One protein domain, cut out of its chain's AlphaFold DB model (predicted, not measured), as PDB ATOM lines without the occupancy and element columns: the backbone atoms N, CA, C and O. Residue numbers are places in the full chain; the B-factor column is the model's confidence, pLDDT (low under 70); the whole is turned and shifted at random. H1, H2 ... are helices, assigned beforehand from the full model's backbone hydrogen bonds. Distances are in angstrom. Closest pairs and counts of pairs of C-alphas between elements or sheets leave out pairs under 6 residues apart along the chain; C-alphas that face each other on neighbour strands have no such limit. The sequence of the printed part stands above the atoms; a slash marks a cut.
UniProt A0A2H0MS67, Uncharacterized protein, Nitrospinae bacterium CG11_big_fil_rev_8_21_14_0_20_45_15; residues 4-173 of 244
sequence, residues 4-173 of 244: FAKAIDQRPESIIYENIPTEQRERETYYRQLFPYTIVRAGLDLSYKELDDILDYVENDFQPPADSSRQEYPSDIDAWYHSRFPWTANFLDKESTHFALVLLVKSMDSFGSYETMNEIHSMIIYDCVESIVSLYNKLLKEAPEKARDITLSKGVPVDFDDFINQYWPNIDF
ATOM      1  N   PHE A   4     114.720 150.380 142.517       84.38
ATOM      2  CA  PHE A   4     114.171 149.706 143.690       84.38
ATOM      3  C   PHE A   4     114.767 150.236 145.003       84.38
ATOM      4  O   PHE A   4     114.023 150.638 145.893       84.38
ATOM      5  N   ALA A   5     116.096 150.343 145.089       81.94
ATOM      6  CA  ALA A   5     116.782 150.856 146.274       81.94
ATOM      7  C   ALA A   5     116.384 152.303 146.586       81.94
ATOM      8  O   ALA A   5     116.081 152.643 147.727       81.94
ATOM      9  N   LYS A   6     116.297 153.137 145.542       82.50
ATOM     10  CA  LYS A   6     115.792 154.509 145.656       82.50
ATOM     11  C   LYS A   6     114.351 154.545 146.166       82.50
ATOM     12  O   LYS A   6     114.037 155.351 147.031       82.50
ATOM     13  N   ALA A   7     113.474 153.706 145.619       83.06
ATOM     14  CA  ALA A   7     112.058 153.681 145.981       83.06
ATOM     15  C   ALA A   7     111.837 153.245 147.437       83.06
ATOM     16  O   ALA A   7     110.967 153.787 148.115       83.06
ATOM     17  N   ILE A   8     112.648 152.303 147.915       82.94
ATOM     18  CA  ILE A   8     112.608 151.826 149.297       82.94
ATOM     19  C   ILE A   8     113.073 152.906 150.285       82.94
ATOM     20  O   ILE A   8     112.465 153.055 151.344       82.94
ATOM     21  N   ASP A   9     114.112 153.671 149.936       76.31
ATOM     22  CA  ASP A   9     114.678 154.723 150.793       76.31
ATOM     23  C   ASP A   9     113.834 156.013 150.799       76.31
ATOM     24  O   ASP A   9     113.691 156.681 151.819       76.31
ATOM     25  N   GLN A  10     113.214 156.357 149.667       72.12
ATOM     26  CA  GLN A  10     112.501 157.629 149.475       72.12
ATOM     27  C   GLN A  10     111.007 157.578 149.803       72.12
ATOM     28  O   GLN A  10     110.258 158.482 149.414       72.12
ATOM     29  N   ARG A  11     110.531 156.530 150.482       64.12
ATOM     30  CA  ARG A  11     109.101 156.417 150.771       64.12
ATOM     31  C   ARG A  11     108.672 157.566 151.697       64.12
ATOM     32  O   ARG A  11     109.298 157.764 152.737       64.12
ATOM     33  N   PRO A  12     107.621 158.331 151.345       54.97
ATOM     34  CA  PRO A  12     107.168 159.429 152.184       54.97
ATOM     35  C   PRO A  12     106.742 158.886 153.546       54.97
ATOM     36  O   PRO A  12     105.962 157.934 153.616       54.97
ATOM     37  N   GLU A  13     107.244 159.497 154.622       58.22
ATOM     38  CA  GLU A  13     106.737 159.224 155.962       58.22
ATOM     39  C   GLU A  13     105.224 159.457 155.954       58.22
ATOM     40  O   GLU A  13     104.748 160.559 155.666       58.22
ATOM     41  N   SER A  14     104.454 158.413 156.250       55.12
ATOM     42  CA  SER A  14     103.025 158.564 156.475       55.12
ATOM     43  C   SER A  14     102.831 159.563 157.623       55.12
ATOM     44  O   SER A  14     103.429 159.445 158.702       55.12
ATOM     45  N   ILE A  15     102.037 160.609 157.389       54.84
ATOM     46  CA  ILE A  15     101.692 161.560 158.446       54.84
ATOM     47  C   ILE A  15     100.765 160.820 159.413       54.84
ATOM     48  O   ILE A  15      99.624 160.502 159.080       54.84
ATOM     49  N   ILE A  16     101.262 160.528 160.615       58.62
ATOM     50  CA  ILE A  16     100.449 159.969 161.696       58.62
ATOM     51  C   ILE A  16      99.561 161.100 162.225       58.62
ATOM     52  O   ILE A  16      99.982 161.900 163.057       58.62
ATOM     53  N   TYR A  17      98.334 161.194 161.716       58.34
ATOM     54  CA  TYR A  17      97.306 162.061 162.293       58.34
ATOM     55  C   TYR A  17      96.765 161.451 163.596       58.34
ATOM     56  O   TYR A  17      96.722 160.228 163.745       58.34
ATOM     57  N   GLU A  18      96.271 162.281 164.520       58.44
ATOM     58  CA  GLU A  18      95.674 161.817 165.789       58.44
ATOM     59  C   GLU A  18      94.499 160.833 165.593       58.44
ATOM     60  O   GLU A  18      94.235 160.017 166.475       58.44
ATOM     61  N   ASN A  19      93.862 160.846 164.415       67.19
ATOM     62  CA  ASN A  19      92.664 160.065 164.088       67.19
ATOM     63  C   ASN A  19      92.913 158.743 163.333       67.19
ATOM     64  O   ASN A  19      91.944 158.109 162.918       67.19
ATOM     65  N   ILE A  20      94.161 158.308 163.115       77.56
ATOM     66  CA  ILE A  20      94.386 156.988 162.496       77.56
ATOM     67  C   ILE A  20      94.057 155.848 163.483       77.56
ATOM     68  O   ILE A  20      94.341 155.998 164.678       77.56
ATOM     69  N   PRO A  21      93.506 154.708 163.012       82.62
ATOM     70  CA  PRO A  21      93.278 153.523 163.840       82.62
ATOM     71  C   PRO A  21      94.550 153.056 164.562       82.62
ATOM     72  O   PRO A  21      95.649 153.149 164.012       82.62
ATOM     73  N   THR A  22      94.404 152.514 165.777       83.94
ATOM     74  CA  THR A  22      95.530 152.078 166.625       83.94
ATOM     75  C   THR A  22      96.459 151.095 165.913       83.94
ATOM     76  O   THR A  22      97.665 151.306 165.904       83.94
ATOM     77  N   GLU A  23      95.908 150.088 165.238       84.00
ATOM     78  CA  GLU A  23      96.683 149.079 164.502       84.00
ATOM     79  C   GLU A  23      97.535 149.703 163.384       84.00
ATOM     80  O   GLU A  23      98.714 149.390 163.226       84.00
ATOM     81  N   GLN A  24      96.970 150.662 162.642       80.75
ATOM     82  CA  GLN A  24      97.713 151.386 161.616       80.75
ATOM     83  C   GLN A  24      98.831 152.224 162.242       80.75
ATOM     84  O   GLN A  24      99.940 152.259 161.719       80.75
ATOM     85  N   ARG A  25      98.575 152.865 163.387       83.44
ATOM     86  CA  ARG A  25      99.596 153.627 164.116       83.44
ATOM     87  C   ARG A  25     100.745 152.748 164.587       83.44
ATOM     88  O   ARG A  25     101.898 153.157 164.462       83.44
ATOM     89  N   GLU A  26     100.441 151.579 165.137       86.81
ATOM     90  CA  GLU A  26     101.440 150.617 165.603       86.81
ATOM     91  C   GLU A  26     102.307 150.128 164.444       86.81
ATOM     92  O   GLU A  26     103.532 150.170 164.548       86.81
ATOM     93  N   ARG A  27     101.691 149.792 163.305       85.62
ATOM     94  CA  ARG A  27     102.408 149.373 162.096       85.62
ATOM     95  C   ARG A  27     103.316 150.471 161.531       85.62
ATOM     96  O   ARG A  27     104.490 150.225 161.277       85.62
ATOM     97  N   GLU A  28     102.827 151.704 161.402       85.38
ATOM     98  CA  GLU A  28     103.667 152.828 160.953       85.38
ATOM     99  C   GLU A  28     104.793 153.139 161.956       85.38
ATOM    100  O   GLU A  28     105.916 153.467 161.570       85.38
ATOM    101  N   THR A  29     104.521 152.999 163.259       88.56
ATOM    102  CA  THR A  29     105.540 153.144 164.311       88.56
ATOM    103  C   THR A  29     106.604 152.057 164.206       88.56
ATOM    104  O   THR A  29     107.784 152.352 164.394       88.56
ATOM    105  N   TYR A  30     106.206 150.826 163.891       91.44
ATOM    106  CA  TYR A  30     107.112 149.712 163.641       91.44
ATOM    107  C   TYR A  30     107.983 149.961 162.401       91.44
ATOM    108  O   TYR A  30     109.206 149.912 162.514       91.44
ATOM    109  N   TYR A  31     107.410 150.354 161.258       88.56
ATOM    110  CA  TYR A  31     108.197 150.627 160.046       88.56
ATOM    111  C   TYR A  31     109.239 151.734 160.236       88.56
ATOM    112  O   TYR A  31     110.344 151.636 159.707       88.56
ATOM    113  N   ARG A  32     108.951 152.753 161.057       88.56
ATOM    114  CA  ARG A  32     109.917 153.818 161.413       88.56
ATOM    115  C   ARG A  32     111.114 153.333 162.240       88.56
ATOM    116  O   ARG A  32     112.041 154.110 162.510       88.56
ATOM    117  N   GLN A  33     111.078 152.091 162.709       92.94
ATOM    118  CA  GLN A  33     112.191 151.450 163.398       92.94
ATOM    119  C   GLN A  33     113.062 150.632 162.455       92.94
ATOM    120  O   GLN A  33     114.170 150.292 162.856       92.94
ATOM    121  N   LEU A  34     112.606 150.333 161.239       93.31
ATOM    122  CA  LEU A  34     113.370 149.572 160.256       93.31
ATOM    123  C   LEU A  34     114.301 150.486 159.454       93.31
ATOM    124  O   LEU A  34     114.039 151.681 159.302       93.31
ATOM    125  N   PHE A  35     115.364 149.903 158.903       94.12
ATOM    126  CA  PHE A  35     116.256 150.545 157.935       94.12
ATOM    127  C   PHE A  35     116.191 149.789 156.599       94.12
ATOM    128  O   PHE A  35     117.028 148.926 156.332       94.12
ATOM    129  N   PRO A  36     115.182 150.070 155.752       92.75
ATOM    130  CA  PRO A  36     114.852 149.225 154.605       92.75
ATOM    131  C   PRO A  36     115.963 149.110 153.557       92.75
ATOM    132  O   PRO A  36     116.249 148.011 153.084       92.75
ATOM    133  N   TYR A  37     116.637 150.221 153.238       92.50
ATOM    134  CA  TYR A  37     117.807 150.200 152.358       92.50
ATOM    135  C   TYR A  37     118.914 149.305 152.933       92.50
ATOM    136  O   TYR A  37     119.469 148.469 152.220       92.50
ATOM    137  N   THR A  38     119.194 149.433 154.234       93.62
ATOM    138  CA  THR A  38     120.206 148.631 154.934       93.62
ATOM    139  C   THR A  38     119.852 147.148 154.934       93.62
ATOM    140  O   THR A  38     120.736 146.337 154.700       93.62
ATOM    141  N   ILE A  39     118.579 146.785 155.121       95.81
ATOM    142  CA  ILE A  39     118.107 145.390 155.043       95.81
ATOM    143  C   ILE A  39     118.458 144.774 153.688       95.81
ATOM    144  O   ILE A  39     119.110 143.732 153.636       95.81
ATOM    145  N   VAL A  40     118.103 145.445 152.590       95.31
ATOM    146  CA  VAL A  40     118.408 144.952 151.237       95.31
ATOM    147  C   VAL A  40     119.917 144.921 150.983       95.31
ATOM    148  O   VAL A  40     120.446 143.918 150.506       95.31
ATOM    149  N   ARG A  41     120.634 145.997 151.329       94.56
ATOM    150  CA  ARG A  41     122.080 146.114 151.097       94.56
ATOM    151  C   ARG A  41     122.876 145.064 151.872       94.56
ATOM    152  O   ARG A  41     123.779 144.467 151.288       94.56
ATOM    153  N   ALA A  42     122.542 144.847 153.142       95.69
ATOM    154  CA  ALA A  42     123.194 143.867 154.005       95.69
ATOM    155  C   ALA A  42     122.874 142.432 153.569       95.69
ATOM    156  O   ALA A  42     123.758 141.582 153.613       95.69
ATOM    157  N   GLY A  43     121.649 142.173 153.095       97.19
ATOM    158  CA  GLY A  43     121.276 140.886 152.503       97.19
ATOM    159  C   GLY A  43     122.103 140.550 151.272       97.19
ATOM    160  O   GLY A  43     122.662 139.456 151.180       97.19
ATOM    161  N   LEU A  44     122.238 141.513 150.359       97.25
ATOM    162  CA  LEU A  44     123.083 141.365 149.176       97.25
ATOM    163  C   LEU A  44     124.560 141.177 149.547       97.25
ATOM    164  O   LEU A  44     125.202 140.295 148.992       97.25
ATOM    165  N   ASP A  45     125.089 141.958 150.496       95.75
ATOM    166  CA  ASP A  45     126.482 141.827 150.949       95.75
ATOM    167  C   ASP A  45     126.776 140.470 151.577       95.75
ATOM    168  O   ASP A  45     127.814 139.879 151.284       95.75
ATOM    169  N   LEU A  46     125.898 140.000 152.468       96.00
ATOM    170  CA  LEU A  46     126.057 138.708 153.124       96.00
ATOM    171  C   LEU A  46     126.074 137.598 152.074       96.00
ATOM    172  O   LEU A  46     127.020 136.819 152.023       96.00
ATOM    173  N   SER A  47     125.061 137.585 151.209       97.88
ATOM    174  CA  SER A  47     124.883 136.542 150.198       97.88
ATOM    175  C   SER A  47     126.012 136.549 149.171       97.88
ATOM    176  O   SER A  47     126.510 135.489 148.804       97.88
ATOM    177  N   TYR A  48     126.455 137.738 148.744       97.31
ATOM    178  CA  TYR A  48     127.612 137.891 147.867       97.31
ATOM    179  C   TYR A  48     128.868 137.318 148.520       97.31
ATOM    180  O   TYR A  48     129.471 136.423 147.946       97.31
ATOM    181  N   LYS A  49     129.229 137.772 149.725       94.50
ATOM    182  CA  LYS A  49     130.460 137.331 150.401       94.50
ATOM    183  C   LYS A  49     130.461 135.838 150.700       94.50
ATOM    184  O   LYS A  49     131.491 135.199 150.547       94.50
ATOM    185  N   GLU A  50     129.332 135.288 151.150       94.62
ATOM    186  CA  GLU A  50     129.240 133.853 151.418       94.62
ATOM    187  C   GLU A  50     129.375 133.031 150.134       94.62
ATOM    188  O   GLU A  50     130.067 132.021 150.143       94.62
ATOM    189  N   LEU A  51     128.736 133.447 149.037       96.38
ATOM    190  CA  LEU A  51     128.818 132.711 147.777       96.38
ATOM    191  C   LEU A  51     130.185 132.858 147.097       96.38
ATOM    192  O   LEU A  51     130.678 131.877 146.556       96.38
ATOM    193  N   ASP A  52     130.791 134.045 147.153       95.31
ATOM    194  CA  ASP A  52     132.153 134.336 146.675       95.31
ATOM    195  C   ASP A  52     133.175 133.430 147.384       95.31
ATOM    196  O   ASP A  52     133.878 132.675 146.727       95.31
ATOM    197  N   ASP A  53     133.138 133.370 148.722       93.06
ATOM    198  CA  ASP A  53     134.004 132.496 149.535       93.06
ATOM    199  C   ASP A  53     133.804 130.999 149.224       93.06
ATOM    200  O   ASP A  53     134.760 130.223 149.207       93.06
ATOM    201  N   ILE A  54     132.567 130.565 148.945       94.12
ATOM    202  CA  ILE A  54     132.292 129.183 148.520       94.12
ATOM    203  C   ILE A  54     132.835 128.899 147.118       94.12
ATOM    204  O   ILE A  54     133.363 127.809 146.894       94.12
ATOM    205  N   LEU A  55     132.696 129.830 146.175       94.75
ATOM    206  CA  LEU A  55     133.224 129.658 144.821       94.75
ATOM    207  C   LEU A  55     134.754 129.633 144.834       94.75
ATOM    208  O   LEU A  55     135.326 128.700 144.278       94.75
ATOM    209  N   ASP A  56     135.400 130.539 145.570       93.00
ATOM    210  CA  ASP A  56     136.856 130.544 145.759       93.00
ATOM    211  C   ASP A  56     137.354 129.219 146.356       93.00
ATOM    212  O   ASP A  56     138.363 128.664 145.922       93.00
ATOM    213  N   TYR A  57     136.627 128.666 147.331       93.06
ATOM    214  CA  TYR A  57     136.933 127.358 147.915       93.06
ATOM    215  C   TYR A  57     136.847 126.212 146.899       93.06
ATOM    216  O   TYR A  57     137.697 125.318 146.905       93.06
ATOM    217  N   VAL A  58     135.834 126.224 146.028       92.69
ATOM    218  CA  VAL A  58     135.666 125.218 144.966       92.69
ATOM    219  C   VAL A  58     136.752 125.360 143.902       92.69
ATOM    220  O   VAL A  58     137.329 124.355 143.489       92.69
ATOM    221  N   GLU A  59     137.062 126.589 143.488       92.25
ATOM    222  CA  GLU A  59     138.122 126.884 142.519       92.25
ATOM    223  C   GLU A  59     139.517 126.526 143.057       92.25
ATOM    224  O   GLU A  59     140.397 126.141 142.287       92.25
ATOM    225  N   ASN A  60     139.709 126.581 144.378       91.62
ATOM    226  CA  ASN A  60     140.945 126.213 145.068       91.62
ATOM    227  C   ASN A  60     140.979 124.733 145.513       91.62
ATOM    228  O   ASN A  60     141.475 124.413 146.595       91.62
ATOM    229  N   ASP A  61     140.429 123.821 144.705       92.00
ATOM    230  CA  ASP A  61     140.439 122.366 144.943       92.00
ATOM    231  C   ASP A  61     139.935 121.959 146.347       92.00
ATOM    232  O   ASP A  61     140.476 121.051 146.995       92.00
ATOM    233  N   PHE A  62     138.885 122.624 146.839       90.56
ATOM    234  CA  PHE A  62     138.297 122.381 148.160       90.56
ATOM    235  C   PHE A  62     139.288 122.607 149.315       90.56
ATOM    236  O   PHE A  62     139.215 121.943 150.360       90.56
ATOM    237  N   GLN A  63     140.216 123.551 149.145       88.44
ATOM    238  CA  GLN A  63     141.094 124.049 150.201       88.44
ATOM    239  C   GLN A  63     140.688 125.474 150.606       88.44
ATOM    240  O   GLN A  63     140.498 126.320 149.729       88.44
ATOM    241  N   PRO A  64     140.587 125.782 151.914       86.44
ATOM    242  CA  PRO A  64     140.365 127.148 152.373       86.44
ATOM    243  C   PRO A  64     141.397 128.113 151.763       86.44
ATOM    244  O   PRO A  64     142.596 127.800 151.794       86.44
ATOM    245  N   PRO A  65     140.978 129.276 151.234       80.19
ATOM    246  CA  PRO A  65     141.906 130.326 150.839       80.19
ATOM    247  C   PRO A  65     142.819 130.704 152.012       80.19
ATOM    248  O   PRO A  65     142.397 130.710 153.172       80.19
ATOM    249  N   ALA A  66     144.085 131.012 151.724       77.19
ATOM    250  CA  ALA A  66     145.115 131.206 152.751       77.19
ATOM    251  C   ALA A  66     144.809 132.356 153.733       77.19
ATOM    252  O   ALA A  66     145.322 132.371 154.853       77.19
ATOM    253  N   ASP A  67     143.989 133.314 153.314       77.25
ATOM    254  CA  ASP A  67     143.537 134.482 154.066       77.25
ATOM    255  C   ASP A  67     142.063 134.399 154.501       77.25
ATOM    256  O   ASP A  67     141.548 135.352 155.095       77.25
ATOM    257  N   SER A  68     141.383 133.265 154.279       74.94
ATOM    258  CA  SER A  68     139.981 133.129 154.668       74.94
ATOM    259  C   SER A  68     139.813 133.057 156.185       74.94
ATOM    260  O   SER A  68     140.439 132.271 156.904       74.94
ATOM    261  N   SER A  69     138.886 133.872 156.685       73.75
ATOM    262  CA  SER A  69     138.424 133.792 158.073       73.75
ATOM    263  C   SER A  69     137.557 132.553 158.338       73.75
ATOM    264  O   SER A  69     137.398 132.154 159.496       73.75
ATOM    265  N   ARG A  70     137.026 131.923 157.281       78.44
ATOM    266  CA  ARG A  70     136.291 130.663 157.350       78.44
ATOM    267  C   ARG A  70     137.282 129.510 157.226       78.44
ATOM    268  O   ARG A  70     138.016 129.394 156.256       78.44
ATOM    269  N   GLN A  71     137.278 128.635 158.223       75.69
ATOM    270  CA  GLN A  71     138.089 127.411 158.218       75.69
ATOM    271  C   GLN A  71     137.230 126.153 158.026       75.69
ATOM    272  O   GLN A  71     137.751 125.077 157.752       75.69
ATOM    273  N   GLU A  72     135.906 126.294 158.139       84.81
ATOM    274  CA  GLU A  72     134.936 125.216 157.973       84.81
ATOM    275  C   GLU A  72     134.007 125.518 156.796       84.81
ATOM    276  O   GLU A  72     133.268 126.511 156.795       84.81
ATOM    277  N   TYR A  73     134.037 124.628 155.809       91.19
ATOM    278  CA  TYR A  73     133.226 124.703 154.602       91.19
ATOM    279  C   TYR A  73     132.137 123.623 154.616       91.19
ATOM    280  O   TYR A  73     132.324 122.569 155.235       91.19
ATOM    281  N   PRO A  74     130.982 123.864 153.969       91.50
ATOM    282  CA  PRO A  74     129.937 122.858 153.853       91.50
ATOM    283  C   PRO A  74     130.470 121.600 153.164       91.50
ATOM    284  O   PRO A  74     131.075 121.681 152.100       91.50
ATOM    285  N   SER A  75     130.199 120.428 153.742       90.06
ATOM    286  CA  SER A  75     130.551 119.145 153.120       90.06
ATOM    287  C   SER A  75     129.743 118.860 151.850       90.06
ATOM    288  O   SER A  75     130.178 118.085 151.008       90.06
ATOM    289  N   ASP A  76     128.556 119.459 151.748       95.38
ATOM    290  CA  ASP A  76     127.668 119.393 150.591       95.38
ATOM    291  C   ASP A  76     127.333 120.824 150.148       95.38
ATOM    292  O   ASP A  76     126.528 121.527 150.768       95.38
ATOM    293  N   ILE A  77     128.019 121.272 149.097       95.06
ATOM    294  CA  ILE A  77     127.914 122.637 148.565       95.06
ATOM    295  C   ILE A  77     126.591 122.841 147.816       95.06
ATOM    296  O   ILE A  77     126.068 123.958 147.765       95.06
ATOM    297  N   ASP A  78     126.019 121.782 147.247       95.75
ATOM    298  CA  ASP A  78     124.738 121.860 146.550       95.75
ATOM    299  C   ASP A  78     123.596 121.994 147.549       95.75
ATOM    300  O   ASP A  78     122.807 122.937 147.449       95.75
ATOM    301  N   ALA A  79     123.563 121.148 148.580       96.81
ATOM    302  CA  ALA A  79     122.584 121.273 149.654       96.81
ATOM    303  C   ALA A  79     122.703 122.621 150.381       96.81
ATOM    304  O   ALA A  79     121.690 123.256 150.682       96.81
ATOM    305  N   TRP A  80     123.933 123.092 150.623       96.12
ATOM    306  CA  TRP A  80     124.158 124.425 151.178       96.12
ATOM    307  C   TRP A  80     123.560 125.510 150.279       96.12
ATOM    308  O   TRP A  80     122.789 126.334 150.769       96.12
ATOM    309  N   TYR A  81     123.839 125.480 148.974       97.94
ATOM    310  CA  TYR A  81     123.345 126.486 148.033       97.94
ATOM    311  C   TYR A  81     121.811 126.530 147.990       97.94
ATOM    312  O   TYR A  81     121.234 127.606 148.133       97.94
ATOM    313  N   HIS A  82     121.144 125.374 147.922       96.62
ATOM    314  CA  HIS A  82     119.679 125.301 147.983       96.62
ATOM    315  C   HIS A  82     119.103 125.788 149.319       96.62
ATOM    316  O   HIS A  82     118.010 126.342 149.345       96.62
ATOM    317  N   SER A  83     119.825 125.609 150.429       95.06
ATOM    318  CA  SER A  83     119.391 126.133 151.731       95.06
ATOM    319  C   SER A  83     119.550 127.651 151.854       95.06
ATOM    320  O   SER A  83     118.795 128.280 152.588       95.06
ATOM    321  N   ARG A  84     120.534 128.236 151.156       95.06
ATOM    322  CA  ARG A  84     120.807 129.683 151.164       95.06
ATOM    323  C   ARG A  84     119.968 130.455 150.168       95.06
ATOM    324  O   ARG A  84     119.638 131.605 150.425       95.06
ATOM    325  N   PHE A  85     119.608 129.809 149.068       97.06
ATOM    326  CA  PHE A  85     118.810 130.407 148.016       97.06
ATOM    327  C   PHE A  85     117.625 129.510 147.630       97.06
ATOM    328  O   PHE A  85     117.620 128.944 146.532       97.06
ATOM    329  N   PRO A  86     116.625 129.340 148.516       94.88
ATOM    330  CA  PRO A  86     115.528 128.400 148.297       94.88
ATOM    331  C   PRO A  86     114.752 128.637 147.002       94.88
ATOM    332  O   PRO A  86     114.310 127.672 146.378       94.88
ATOM    333  N   TRP A  87     114.602 129.895 146.578       95.06
ATOM    334  CA  TRP A  87     113.938 130.229 145.321       95.06
ATOM    335  C   TRP A  87     114.910 130.215 144.148       95.06
ATOM    336  O   TRP A  87     114.663 129.530 143.152       95.06
ATOM    337  N   THR A  88     116.029 130.923 144.277       96.88
ATOM    338  CA  THR A  88     116.978 131.148 143.180       96.88
ATOM    339  C   THR A  88     117.635 129.854 142.707       96.88
ATOM    340  O   THR A  88     117.754 129.649 141.498       96.88
ATOM    341  N   ALA A  89     117.974 128.943 143.623       96.56
ATOM    342  CA  ALA A  89     118.651 127.687 143.294       96.56
ATOM    343  C   ALA A  89     117.802 126.731 142.438       96.56
ATOM    344  O   ALA A  89     118.324 125.774 141.873       96.56
ATOM    345  N   ASN A  90     116.494 126.979 142.304       93.94
ATOM    346  CA  ASN A  90     115.637 126.201 141.406       93.94
ATOM    347  C   ASN A  90     115.774 126.603 139.930       93.94
ATOM    348  O   ASN A  90     115.158 125.963 139.075       93.94
ATOM    349  N   PHE A  91     116.497 127.686 139.637       95.44
ATOM    350  CA  PHE A  91     116.571 128.272 138.297       95.44
ATOM    351  C   PHE A  91     117.979 128.695 137.885       95.44
ATOM    352  O   PHE A  91     118.279 128.697 136.694       95.44
ATOM    353  N   LEU A  92     118.821 129.083 138.843       97.06
ATOM    354  CA  LEU A  92     120.193 129.502 138.599       97.06
ATOM    355  C   LEU A  92     121.163 128.570 139.313       97.06
ATOM    356  O   LEU A  92     120.870 128.035 140.379       97.06
ATOM    357  N   ASP A  93     122.338 128.414 138.718       96.38
ATOM    358  CA  ASP A  93     123.491 127.844 139.396       96.38
ATOM    359  C   ASP A  93     124.206 128.904 140.256       96.38
ATOM    360  O   ASP A  93     123.863 130.098 140.281       96.38
ATOM    361  N   LYS A  94     125.220 128.447 140.995       97.12
ATOM    362  CA  LYS A  94     126.035 129.282 141.885       97.12
ATOM    363  C   LYS A  94     126.742 130.408 141.126       97.12
ATOM    364  O   LYS A  94     126.716 131.548 141.580       97.12
ATOM    365  N   GLU A  95     127.316 130.113 139.965       96.56
ATOM    366  CA  GLU A  95     128.075 131.073 139.153       96.56
ATOM    367  C   GLU A  95     127.173 132.187 138.598       96.56
ATOM    368  O   GLU A  95     127.491 133.375 138.695       96.56
ATOM    369  N   SER A  96     126.000 131.827 138.077       97.62
ATOM    370  CA  SER A  96     125.009 132.778 137.567       97.62
ATOM    371  C   SER A  96     124.407 133.624 138.686       97.62
ATOM    372  O   SER A  96     124.192 134.827 138.510       97.62
ATOM    373  N   THR A  97     124.177 133.021 139.856       98.25
ATOM    374  CA  THR A  97     123.712 133.743 141.050       98.25
ATOM    375  C   THR A  97     124.756 134.742 141.522       98.25
ATOM    376  O   THR A  97     124.431 135.909 141.740       98.25
ATOM    377  N   HIS A  98     126.021 134.325 141.618       98.06
ATOM    378  CA  HIS A  98     127.135 135.202 141.970       98.06
ATOM    379  C   HIS A  98     127.264 136.369 140.992       98.06
ATOM    380  O   HIS A  98     127.303 137.527 141.415       98.06
ATOM    381  N   PHE A  99     127.207 136.095 139.686       97.19
ATOM    382  CA  PHE A  99     127.230 137.135 138.663       97.19
ATOM    383  C   PHE A  99     126.115 138.174 138.867       97.19
ATOM    384  O   PHE A  99     126.377 139.380 138.824       97.19
ATOM    385  N   ALA A 100     124.883 137.726 139.124       97.50
ATOM    386  CA  ALA A 100     123.759 138.621 139.383       97.50
ATOM    387  C   ALA A 100     123.935 139.419 140.690       97.50
ATOM    388  O   ALA A 100     123.672 140.624 140.710       97.50
ATOM    389  N   LEU A 101     124.447 138.796 141.758       97.81
ATOM    390  CA  LEU A 101     124.760 139.471 143.024       97.81
ATOM    391  C   LEU A 101     125.800 140.580 142.836       97.81
ATOM    392  O   LEU A 101     125.594 141.691 143.324       97.81
ATOM    393  N   VAL A 102     126.863 140.330 142.067       95.94
ATOM    394  CA  VAL A 102     127.881 141.345 141.739       95.94
ATOM    395  C   VAL A 102     127.247 142.562 141.061       95.94
ATOM    396  O   VAL A 102     127.596 143.701 141.386       95.94
ATOM    397  N   LEU A 103     126.321 142.348 140.120       95.25
ATOM    398  CA  LEU A 103     125.613 143.441 139.448       95.25
ATOM    399  C   LEU A 103     124.708 144.213 140.412       95.25
ATOM    400  O   LEU A 103     124.743 145.445 140.427       95.25
ATOM    401  N   LEU A 104     123.937 143.505 141.240       95.88
ATOM    402  CA  LEU A 104     123.029 144.103 142.218       95.88
ATOM    403  C   LEU A 104     123.783 144.936 143.260       95.88
ATOM    404  O   LEU A 104     123.436 146.100 143.458       95.88
ATOM    405  N   VAL A 105     124.853 144.397 143.853       94.44
ATOM    406  CA  VAL A 105     125.707 145.106 144.824       94.44
ATOM    407  C   VAL A 105     126.304 146.370 144.202       94.44
ATOM    408  O   VAL A 105     126.154 147.461 144.752       94.44
ATOM    409  N   LYS A 106     126.903 146.268 143.007       91.94
ATOM    410  CA  LYS A 106     127.459 147.438 142.299       91.94
ATOM    411  C   LYS A 106     126.395 148.491 141.995       91.94
ATOM    412  O   LYS A 106     126.672 149.689 142.047       91.94
ATOM    413  N   SER A 107     125.186 148.056 141.654       90.62
ATOM    414  CA  SER A 107     124.101 148.967 141.317       90.62
ATOM    415  C   SER A 107     123.512 149.667 142.538       90.62
ATOM    416  O   SER A 107     123.168 150.849 142.423       90.62
ATOM    417  N   MET A 108     123.447 149.001 143.699       88.19
ATOM    418  CA  MET A 108     123.077 149.627 144.978       88.19
ATOM    419  C   MET A 108     123.978 150.834 145.278       88.19
ATOM    420  O   MET A 108     123.470 151.904 145.598       88.19
ATOM    421  N   ASP A 109     125.287 150.698 145.046       81.31
ATOM    422  CA  ASP A 109     126.294 151.712 145.396       81.31
ATOM    423  C   ASP A 109     126.561 152.749 144.274       81.31
ATOM    424  O   ASP A 109     127.382 153.657 144.423       81.31
ATOM    425  N   SER A 110     125.883 152.650 143.123       80.31
ATOM    426  CA  SER A 110     126.067 153.590 142.004       80.31
ATOM    427  C   SER A 110     125.261 154.879 142.208       80.31
ATOM    428  O   SER A 110     124.044 154.826 142.338       80.31
ATOM    429  N   PHE A 111     125.900 156.050 142.110       65.38
ATOM    430  CA  PHE A 111     125.250 157.366 142.267       65.38
ATOM    431  C   PHE A 111     124.876 158.063 140.942       65.38
ATOM    432  O   PHE A 111     124.333 159.167 140.964       65.38
ATOM    433  N   GLY A 112     125.164 157.446 139.786       63.50
ATOM    434  CA  GLY A 112     125.057 158.099 138.466       63.50
ATOM    435  C   GLY A 112     124.287 157.337 137.381       63.50
ATOM    436  O   GLY A 112     123.991 157.920 136.342       63.50
ATOM    437  N   SER A 113     123.946 156.063 137.596       75.19
ATOM    438  CA  SER A 113     123.062 155.288 136.711       75.19
ATOM    439  C   SER A 113     121.753 154.960 137.421       75.19
ATOM    440  O   SER A 113     121.756 154.720 138.625       75.19
ATOM    441  N   TYR A 114     120.633 154.935 136.700       83.88
ATOM    442  CA  TYR A 114     119.379 154.382 137.210       83.88
ATOM    443  C   TYR A 114     119.111 153.069 136.504       83.88
ATOM    444  O   TYR A 114     119.014 153.028 135.280       83.88
ATOM    445  N   GLU A 115     119.023 151.998 137.275       89.00
ATOM    446  CA  GLU A 115     118.907 150.648 136.742       89.00
ATOM    447  C   GLU A 115     117.599 150.007 137.208       89.00
ATOM    448  O   GLU A 115     117.221 150.106 138.381       89.00
ATOM    449  N   THR A 116     116.873 149.404 136.268       89.19
ATOM    450  CA  THR A 116     115.676 148.606 136.535       89.19
ATOM    451  C   THR A 116     116.055 147.142 136.674       89.19
ATOM    452  O   THR A 116     116.840 146.603 135.892       89.19
ATOM    453  N   MET A 117     115.440 146.511 137.666       93.12
ATOM    454  CA  MET A 117     115.520 145.080 137.910       93.12
ATOM    455  C   MET A 117     114.277 144.385 137.336       93.12
ATOM    456  O   MET A 117     113.251 145.032 137.127       93.12
ATOM    457  N   ASN A 118     114.374 143.080 137.098       94.81
ATOM    458  CA  ASN A 118     113.245 142.216 136.730       94.81
ATOM    459  C   ASN A 118     112.954 141.208 137.860       94.81
ATOM    460  O   ASN A 118     113.548 141.268 138.935       94.81
ATOM    461  N   GLU A 119     112.058 140.267 137.615       95.69
ATOM    462  CA  GLU A 119     111.554 139.315 138.600       95.69
ATOM    463  C   GLU A 119     112.596 138.269 139.010       95.69
ATOM    464  O   GLU A 119     112.558 137.818 140.149       95.69
ATOM    465  N   ILE A 120     113.587 137.962 138.161       96.88
ATOM    466  CA  ILE A 120     114.731 137.118 138.551       96.88
ATOM    467  C   ILE A 120     115.584 137.847 139.592       96.88
ATOM    468  O   ILE A 120     115.943 137.277 140.617       96.88
ATOM    469  N   HIS A 121     115.859 139.135 139.383       97.19
ATOM    470  CA  HIS A 121     116.554 139.944 140.383       97.19
ATOM    471  C   HIS A 121     115.729 140.079 141.672       97.19
ATOM    472  O   HIS A 121     116.280 139.985 142.763       97.19
ATOM    473  N   SER A 122     114.412 140.273 141.547       95.62
ATOM    474  CA  SER A 122     113.485 140.340 142.683       95.62
ATOM    475  C   SER A 122     113.520 139.060 143.526       95.62
ATOM    476  O   SER A 122     113.569 139.140 144.751       95.62
ATOM    477  N   MET A 123     113.568 137.895 142.871       96.50
ATOM    478  CA  MET A 123     113.720 136.576 143.493       96.50
ATOM    479  C   MET A 123     115.068 136.428 144.217       96.50
ATOM    480  O   MET A 123     115.102 135.996 145.365       96.50
ATOM    481  N   ILE A 124     116.172 136.847 143.593       97.81
ATOM    482  CA  ILE A 124     117.502 136.802 144.226       97.81
ATOM    483  C   ILE A 124     117.529 137.674 145.483       97.81
ATOM    484  O   ILE A 124     117.975 137.237 146.543       97.81
ATOM    485  N   ILE A 125     117.028 138.910 145.386       97.38
ATOM    486  CA  ILE A 125     116.982 139.830 146.527       97.38
ATOM    487  C   ILE A 125     116.074 139.265 147.633       97.38
ATOM    488  O   ILE A 125     116.378 139.453 148.808       97.38
ATOM    489  N   TYR A 126     114.994 138.565 147.278       97.19
ATOM    490  CA  TYR A 126     114.087 137.939 148.240       97.19
ATOM    491  C   TYR A 126     114.819 136.926 149.132       97.19
ATOM    492  O   TYR A 126     114.777 137.068 150.356       97.19
ATOM    493  N   ASP A 127     115.563 135.985 148.536       97.75
ATOM    494  CA  ASP A 127     116.384 135.012 149.281       97.75
ATOM    495  C   ASP A 127     117.447 135.716 150.150       97.75
ATOM    496  O   ASP A 127     117.646 135.381 151.321       97.75
ATOM    497  N   CYS A 128     118.089 136.755 149.602       98.25
ATOM    498  CA  CYS A 128     119.101 137.539 150.313       98.25
ATOM    499  C   CYS A 128     118.532 138.240 151.557       98.25
ATOM    500  O   CYS A 128     119.191 138.306 152.600       98.25
ATOM    501  N   VAL A 129     117.326 138.805 151.440       97.56
ATOM    502  CA  VAL A 129     116.655 139.519 152.532       97.56
ATOM    503  C   VAL A 129     116.170 138.549 153.604       97.56
ATOM    504  O   VAL A 129     116.348 138.840 154.786       97.56
ATOM    505  N   GLU A 130     115.617 137.397 153.224       97.38
ATOM    506  CA  GLU A 130     115.223 136.357 154.183       97.38
ATOM    507  C   GLU A 130     116.429 135.939 155.034       97.38
ATOM    508  O   GLU A 130     116.384 136.026 156.266       97.38
ATOM    509  N   SER A 131     117.552 135.632 154.378       96.19
ATOM    510  CA  SER A 131     118.770 135.167 155.042       96.19
ATOM    511  C   SER A 131     119.309 136.167 156.072       96.19
ATOM    512  O   SER A 131     119.620 135.792 157.210       96.19
ATOM    513  N   ILE A 132     119.410 137.454 155.715       97.50
ATOM    514  CA  ILE A 132     119.942 138.475 156.633       97.50
ATOM    515  C   ILE A 132     118.965 138.818 157.756       97.50
ATOM    516  O   ILE A 132     119.403 139.067 158.878       97.50
ATOM    517  N   VAL A 133     117.655 138.800 157.491       97.50
ATOM    518  CA  VAL A 133     116.625 139.024 158.514       97.50
ATOM    519  C   VAL A 133     116.649 137.893 159.536       97.50
ATOM    520  O   VAL A 133     116.701 138.156 160.741       97.50
ATOM    521  N   SER A 134     116.701 136.645 159.072       96.75
ATOM    522  CA  SER A 134     116.817 135.460 159.920       96.75
ATOM    523  C   SER A 134     118.084 135.504 160.785       96.75
ATOM    524  O   SER A 134     118.014 135.303 162.004       96.75
ATOM    525  N   LEU A 135     119.236 135.870 160.205       96.00
ATOM    526  CA  LEU A 135     120.482 136.065 160.955       96.00
ATOM    527  C   LEU A 135     120.367 137.197 161.987       96.00
ATOM    528  O   LEU A 135     120.721 137.011 163.151       96.00
ATOM    529  N   TYR A 136     119.868 138.365 161.585       97.31
ATOM    530  CA  TYR A 136     119.752 139.534 162.456       97.31
ATOM    531  C   TYR A 136     118.816 139.282 163.638       97.31
ATOM    532  O   TYR A 136     119.175 139.575 164.777       97.31
ATOM    533  N   ASN A 137     117.652 138.677 163.398       97.31
ATOM    534  CA  ASN A 137     116.691 138.345 164.449       97.31
ATOM    535  C   ASN A 137     117.264 137.325 165.440       97.31
ATOM    536  O   ASN A 137     117.043 137.441 166.649       97.31
ATOM    537  N   LYS A 138     118.050 136.357 164.953       96.69
ATOM    538  CA  LYS A 138     118.798 135.437 165.815       96.69
ATOM    539  C   LYS A 138     119.827 136.190 166.665       96.69
ATOM    540  O   LYS A 138     119.863 136.007 167.882       96.69
ATOM    541  N   LEU A 139     120.617 137.077 166.057       95.94
ATOM    542  CA  LEU A 139     121.615 137.880 166.770       95.94
ATOM    543  C   LEU A 139     120.979 138.821 167.797       95.94
ATOM    544  O   LEU A 139     121.501 138.937 168.898       95.94
ATOM    545  N   LEU A 140     119.827 139.430 167.507       95.00
ATOM    546  CA  LEU A 140     119.102 140.256 168.480       95.00
ATOM    547  C   LEU A 140     118.760 139.494 169.766       95.00
ATOM    548  O   LEU A 140     118.699 140.100 170.834       95.00
ATOM    549  N   LYS A 141     118.536 138.181 169.670       94.56
ATOM    550  CA  LYS A 141     118.230 137.317 170.814       94.56
ATOM    551  C   LYS A 141     119.487 136.797 171.513       94.56
ATOM    552  O   LYS A 141     119.509 136.722 172.738       94.56
ATOM    553  N   GLU A 142     120.490 136.382 170.744       96.19
ATOM    554  CA  GLU A 142     121.641 135.619 171.250       96.19
ATOM    555  C   GLU A 142     122.882 136.477 171.528       96.19
ATOM    556  O   GLU A 142     123.642 136.170 172.442       96.19
ATOM    557  N   ALA A 143     123.089 137.534 170.745       93.00
ATOM    558  CA  ALA A 143     124.269 138.399 170.778       93.00
ATOM    559  C   ALA A 143     123.898 139.833 170.333       93.00
ATOM    560  O   ALA A 143     124.269 140.259 169.229       93.00
ATOM    561  N   PRO A 144     123.124 140.585 171.145       89.56
ATOM    562  CA  PRO A 144     122.574 141.884 170.749       89.56
ATOM    563  C   PRO A 144     123.640 142.909 170.343       89.56
ATOM    564  O   PRO A 144     123.367 143.807 169.550       89.56
ATOM    565  N   GLU A 145     124.856 142.789 170.873       89.94
ATOM    566  CA  GLU A 145     126.010 143.593 170.483       89.94
ATOM    567  C   GLU A 145     126.399 143.379 169.016       89.94
ATOM    568  O   GLU A 145     126.615 144.360 168.317       89.94
ATOM    569  N   LYS A 146     126.367 142.139 168.515       87.31
ATOM    570  CA  LYS A 146     126.655 141.829 167.105       87.31
ATOM    571  C   LYS A 146     125.526 142.265 166.179       87.31
ATOM    572  O   LYS A 146     125.766 142.671 165.049       87.31
ATOM    573  N   ALA A 147     124.280 142.217 166.653       84.62
ATOM    574  CA  ALA A 147     123.150 142.746 165.891       84.62
ATOM    575  C   ALA A 147     123.296 144.261 165.642       84.62
ATOM    576  O   ALA A 147     122.914 144.752 164.577       84.62
ATOM    577  N   ARG A 148     123.891 145.005 166.586       80.06
ATOM    578  CA  ARG A 148     124.197 146.436 166.408       80.06
ATOM    579  C   ARG A 148     125.253 146.692 165.335       80.06
ATOM    580  O   ARG A 148     125.241 147.769 164.758       80.06
ATOM    581  N   ASP A 149     126.107 145.730 165.012       84.00
ATOM    582  CA  ASP A 149     127.079 145.910 163.928       84.00
ATOM    583  C   ASP A 149     126.411 145.842 162.540       84.00
ATOM    584  O   ASP A 149     126.881 146.473 161.599       84.00
ATOM    585  N   ILE A 150     125.277 145.135 162.417       86.62
ATOM    586  CA  ILE A 150     124.496 145.023 161.170       86.62
ATOM    587  C   ILE A 150     123.443 146.143 161.064       86.62
ATOM    588  O   ILE A 150     123.213 146.675 159.983       86.62
ATOM    589  N   THR A 151     122.807 146.514 162.186       90.19
ATOM    590  CA  THR A 151     121.813 147.606 162.293       90.19
ATOM    591  C   THR A 151     120.724 147.557 161.209       90.19
ATOM    592  O   THR A 151     120.584 148.464 160.394       90.19
ATOM    593  N   LEU A 152     119.903 146.500 161.206       94.88
ATOM    594  CA  LEU A 152     118.724 146.426 160.324       94.88
ATOM    595  C   LEU A 152     117.515 147.210 160.851       94.88
ATOM    596  O   LEU A 152     116.623 147.586 160.091       94.88
ATOM    597  N   SER A 153     117.479 147.452 162.159       94.62
ATOM    598  CA  SER A 153     116.424 148.198 162.834       94.62
ATOM    599  C   SER A 153     116.953 148.881 164.103       94.62
ATOM    600  O   SER A 153     118.102 148.684 164.513       94.62
ATOM    601  N   LYS A 154     116.092 149.642 164.788       93.50
ATOM    602  CA  LYS A 154     116.335 150.236 166.116       93.50
ATOM    603  C   LYS A 154     116.208 149.215 167.261       93.50
ATOM    604  O   LYS A 154     115.678 149.536 168.322       93.50
ATOM    605  N   GLY A 155     116.711 147.996 167.059       91.62
ATOM    606  CA  GLY A 155     116.745 146.940 168.074       91.62
ATOM    607  C   GLY A 155     115.463 146.114 168.189       91.62
ATOM    608  O   GLY A 155     115.271 145.446 169.202       91.62
ATOM    609  N   VAL A 156     114.598 146.154 167.173       94.75
ATOM    610  CA  VAL A 156     113.400 145.307 167.082       94.75
ATOM    611  C   VAL A 156     113.561 144.225 166.016       94.75
ATOM    612  O   VAL A 156     114.228 144.470 165.008       94.75
ATOM    613  N   PRO A 157     112.961 143.039 166.198       96.62
ATOM    614  CA  PRO A 157     112.955 142.026 165.153       96.62
ATOM    615  C   PRO A 157     112.354 142.566 163.855       96.62
ATOM    616  O   PRO A 157     111.394 143.335 163.889       96.62
ATOM    617  N   VAL A 158     112.919 142.153 162.726       96.88
ATOM    618  CA  VAL A 158     112.360 142.427 161.402       96.88
ATOM    619  C   VAL A 158     111.423 141.279 161.038       96.88
ATOM    620  O   VAL A 158     111.856 140.136 160.924       96.88
ATOM    621  N   ASP A 159     110.142 141.570 160.871       96.62
ATOM    622  CA  ASP A 159     109.173 140.663 160.258       96.62
ATOM    623  C   ASP A 159     109.386 140.640 158.739       96.62
ATOM    624  O   ASP A 159     109.234 141.660 158.061       96.62
ATOM    625  N   PHE A 160     109.786 139.480 158.222       96.69
ATOM    626  CA  PHE A 160     110.085 139.299 156.808       96.69
ATOM    627  C   PHE A 160     108.837 139.393 155.921       96.69
ATOM    628  O   PHE A 160     108.876 140.091 154.911       96.69
ATOM    629  N   ASP A 161     107.725 138.751 156.295       95.62
ATOM    630  CA  ASP A 161     106.490 138.779 155.494       95.62
ATOM    631  C   ASP A 161     105.944 140.210 155.421       95.62
ATOM    632  O   ASP A 161     105.602 140.701 154.345       95.62
ATOM    633  N   ASP A 162     105.940 140.929 156.545       93.56
ATOM    634  CA  ASP A 162     105.520 142.331 156.578       93.56
ATOM    635  C   ASP A 162     106.453 143.232 155.747       93.56
ATOM    636  O   ASP A 162     105.993 144.113 155.017       93.56
ATOM    637  N   PHE A 163     107.766 142.973 155.777       94.25
ATOM    638  CA  PHE A 163     108.735 143.693 154.948       94.25
ATOM    639  C   PHE A 163     108.485 143.479 153.445       94.25
ATOM    640  O   PHE A 163     108.435 144.450 152.686       94.25
ATOM    641  N   ILE A 164     108.272 142.239 152.998       94.25
ATOM    642  CA  ILE A 164     107.977 141.943 151.586       94.25
ATOM    643  C   ILE A 164     106.636 142.554 151.165       94.25
ATOM    644  O   ILE A 164     106.556 143.218 150.129       94.25
ATOM    645  N   ASN A 165     105.591 142.408 151.983       91.19
ATOM    646  CA  ASN A 165     104.281 143.018 151.730       91.19
ATOM    647  C   ASN A 165     104.352 144.538 151.589       91.19
ATOM    648  O   ASN A 165     103.554 145.129 150.858       91.19
ATOM    649  N   GLN A 166     105.297 145.161 152.287       89.62
ATOM    650  CA  GLN A 166     105.469 146.598 152.276       89.62
ATOM    651  C   GLN A 166     106.321 147.082 151.098       89.62
ATOM    652  O   GLN A 166     105.997 148.126 150.527       89.62
ATOM    653  N   TYR A 167     107.407 146.390 150.745       89.81
ATOM    654  CA  TYR A 167     108.430 146.931 149.836       89.81
ATOM    655  C   TYR A 167     108.527 146.244 148.470       89.81
ATOM    656  O   TYR A 167     109.051 146.865 147.541       89.81
ATOM    657  N   TRP A 168     108.038 145.011 148.304       91.06
ATOM    658  CA  TRP A 168     108.071 144.362 146.989       91.06
ATOM    659  C   TRP A 168     106.990 144.938 146.068       91.06
ATOM    660  O   TRP A 168     105.883 145.204 146.528       91.06
ATOM    661  N   PRO A 169     107.271 145.124 144.767       88.12
ATOM    662  CA  PRO A 169     106.257 145.565 143.811       88.12
ATOM    663  C   PRO A 169     105.227 144.467 143.498       88.12
ATOM    664  O   PRO A 169     104.059 144.768 143.276       88.12
ATOM    665  N   ASN A 170     105.677 143.213 143.442       91.38
ATOM    666  CA  ASN A 170     104.890 141.993 143.286       91.38
ATOM    667  C   ASN A 170     105.778 140.786 143.643       91.38
ATOM    668  O   ASN A 170     106.978 140.945 143.889       91.38
ATOM    669  N   ILE A 171     105.199 139.585 143.620       93.69
ATOM    670  CA  ILE A 171     105.911 138.305 143.775       93.69
ATOM    671  C   ILE A 171     105.682 137.390 142.566       93.69
ATOM    672  O   ILE A 171     105.557 136.179 142.713       93.69
ATOM    673  N   ASP A 172     105.615 137.951 141.354       95.44
ATOM    674  CA  ASP A 172     105.259 137.194 140.143       95.44
ATOM    675  C   ASP A 172     106.287 136.072 139.832       95.44
ATOM    676  O   ASP A 172     105.960 135.093 139.166       95.44
ATOM    677  N   PHE A 173     107.507 136.136 140.387       94.50
ATOM    678  CA  PHE A 173     108.480 135.031 140.342       94.50
ATOM    679  C   PHE A 173     108.012 133.758 141.074       94.50
ATOM    680  O   PHE A 173     108.515 132.673 140.791       94.50
TER     681      PHE A 173
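What this domain is: This is residues 4 to 173 of the 244 residues of an uncharacterized protein of Nitrospinae bacterium CG11_big_fil_rev_8_21_14_0_20_45_15 (UniProt A0A2H0MS67). Two long helices, H3 and H6, cross nearly at right angles and make the core, with H5 packed along one side of H3 and against the beginning of H6, and H7 folding back on the other end of H6. H1 packs on the beginning of H3, while H2 and the stretch before it reach out beyond that end as an arm, where residues 18 to 23 stick out. The printed part has 170 residues with eight named helices, H1 to H8 in order, and no named strand; the class is all helix. The whole is compact, with a radius of gyration of the C-alphas of 17.7 A, yet elongated, spanning 64 by 37 by 30 A.

How they stand to each other: H1, residues 4 to 9, touches H3, residues 36 to 59, with residues 36 to 40 of H3 alone; the closest C-alphas are those of Asp 9 and Tyr 37, 5.7 A apart. H2, residues 22 to 31, touches no helix. H3 touches H6, residues 119 to 142, the hub with four helices touching it; the two are about perpendicular at 82 degrees, and the closest C-alphas, of Gly 43 and Cys 128, are 4.6 A apart. H4, residues 77 to 84, is close to H3 but not clearly touching it; the C-alphas of Ile 54 and Ile 77, the closest, are 7.9 A apart. H5, residues 94 to 108, touches H3, closest at the C-alphas of Tyr 48 and Leu 101, 5.8 A; they run opposite ways at a steep tilt of 36 degrees, only just past shallow. H5 also touches H6, with residues 121 to 124 of H6 alone; the closest C-alphas, of Ala 100 and His 121, are 7.4 A apart. H6 and H7, residues 144 to 150, form a helical hairpin at a shallow tilt of 26 degrees, opposite ways, with the C-alphas of Leu 139 and Ala 147 closest at 5.2 A. H8, residues 160 to 167, only just touches H6, with 3 pairs of C-alphas within 8 A, the closest being those of Glu 130 and Phe 160, 6.5 A. H1, H2, H3, H4, H5, H6 and H8 have every O i to N i+4 pair within hydrogen-bond range; H7 has 1 of 3, beside 4 of 4 O i to N i+3 pairs.

Where its parts are: H1 begins at C-alpha 4, (114.171, 149.706, 143.690). H3 and H6 each measure 34.4 A from first to last C-alpha, H5 20.8 A and H2 14.3 A. H6 ends at C-alpha 142, (121.641, 135.619, 171.250), and H8 at C-alpha 167, (108.430, 146.931, 149.836).

The domain as a whole: The C-alphas of Asn 19 and Asp 61, the two farthest apart, are 63.8 A apart. The printed part has no cut. The links H1 to H2 and H3 to H4 are long, with 12 and 17 residues. Mean pLDDT of the printed part is 89.7; residues 11 to 19 and 111 to 112 are under 70.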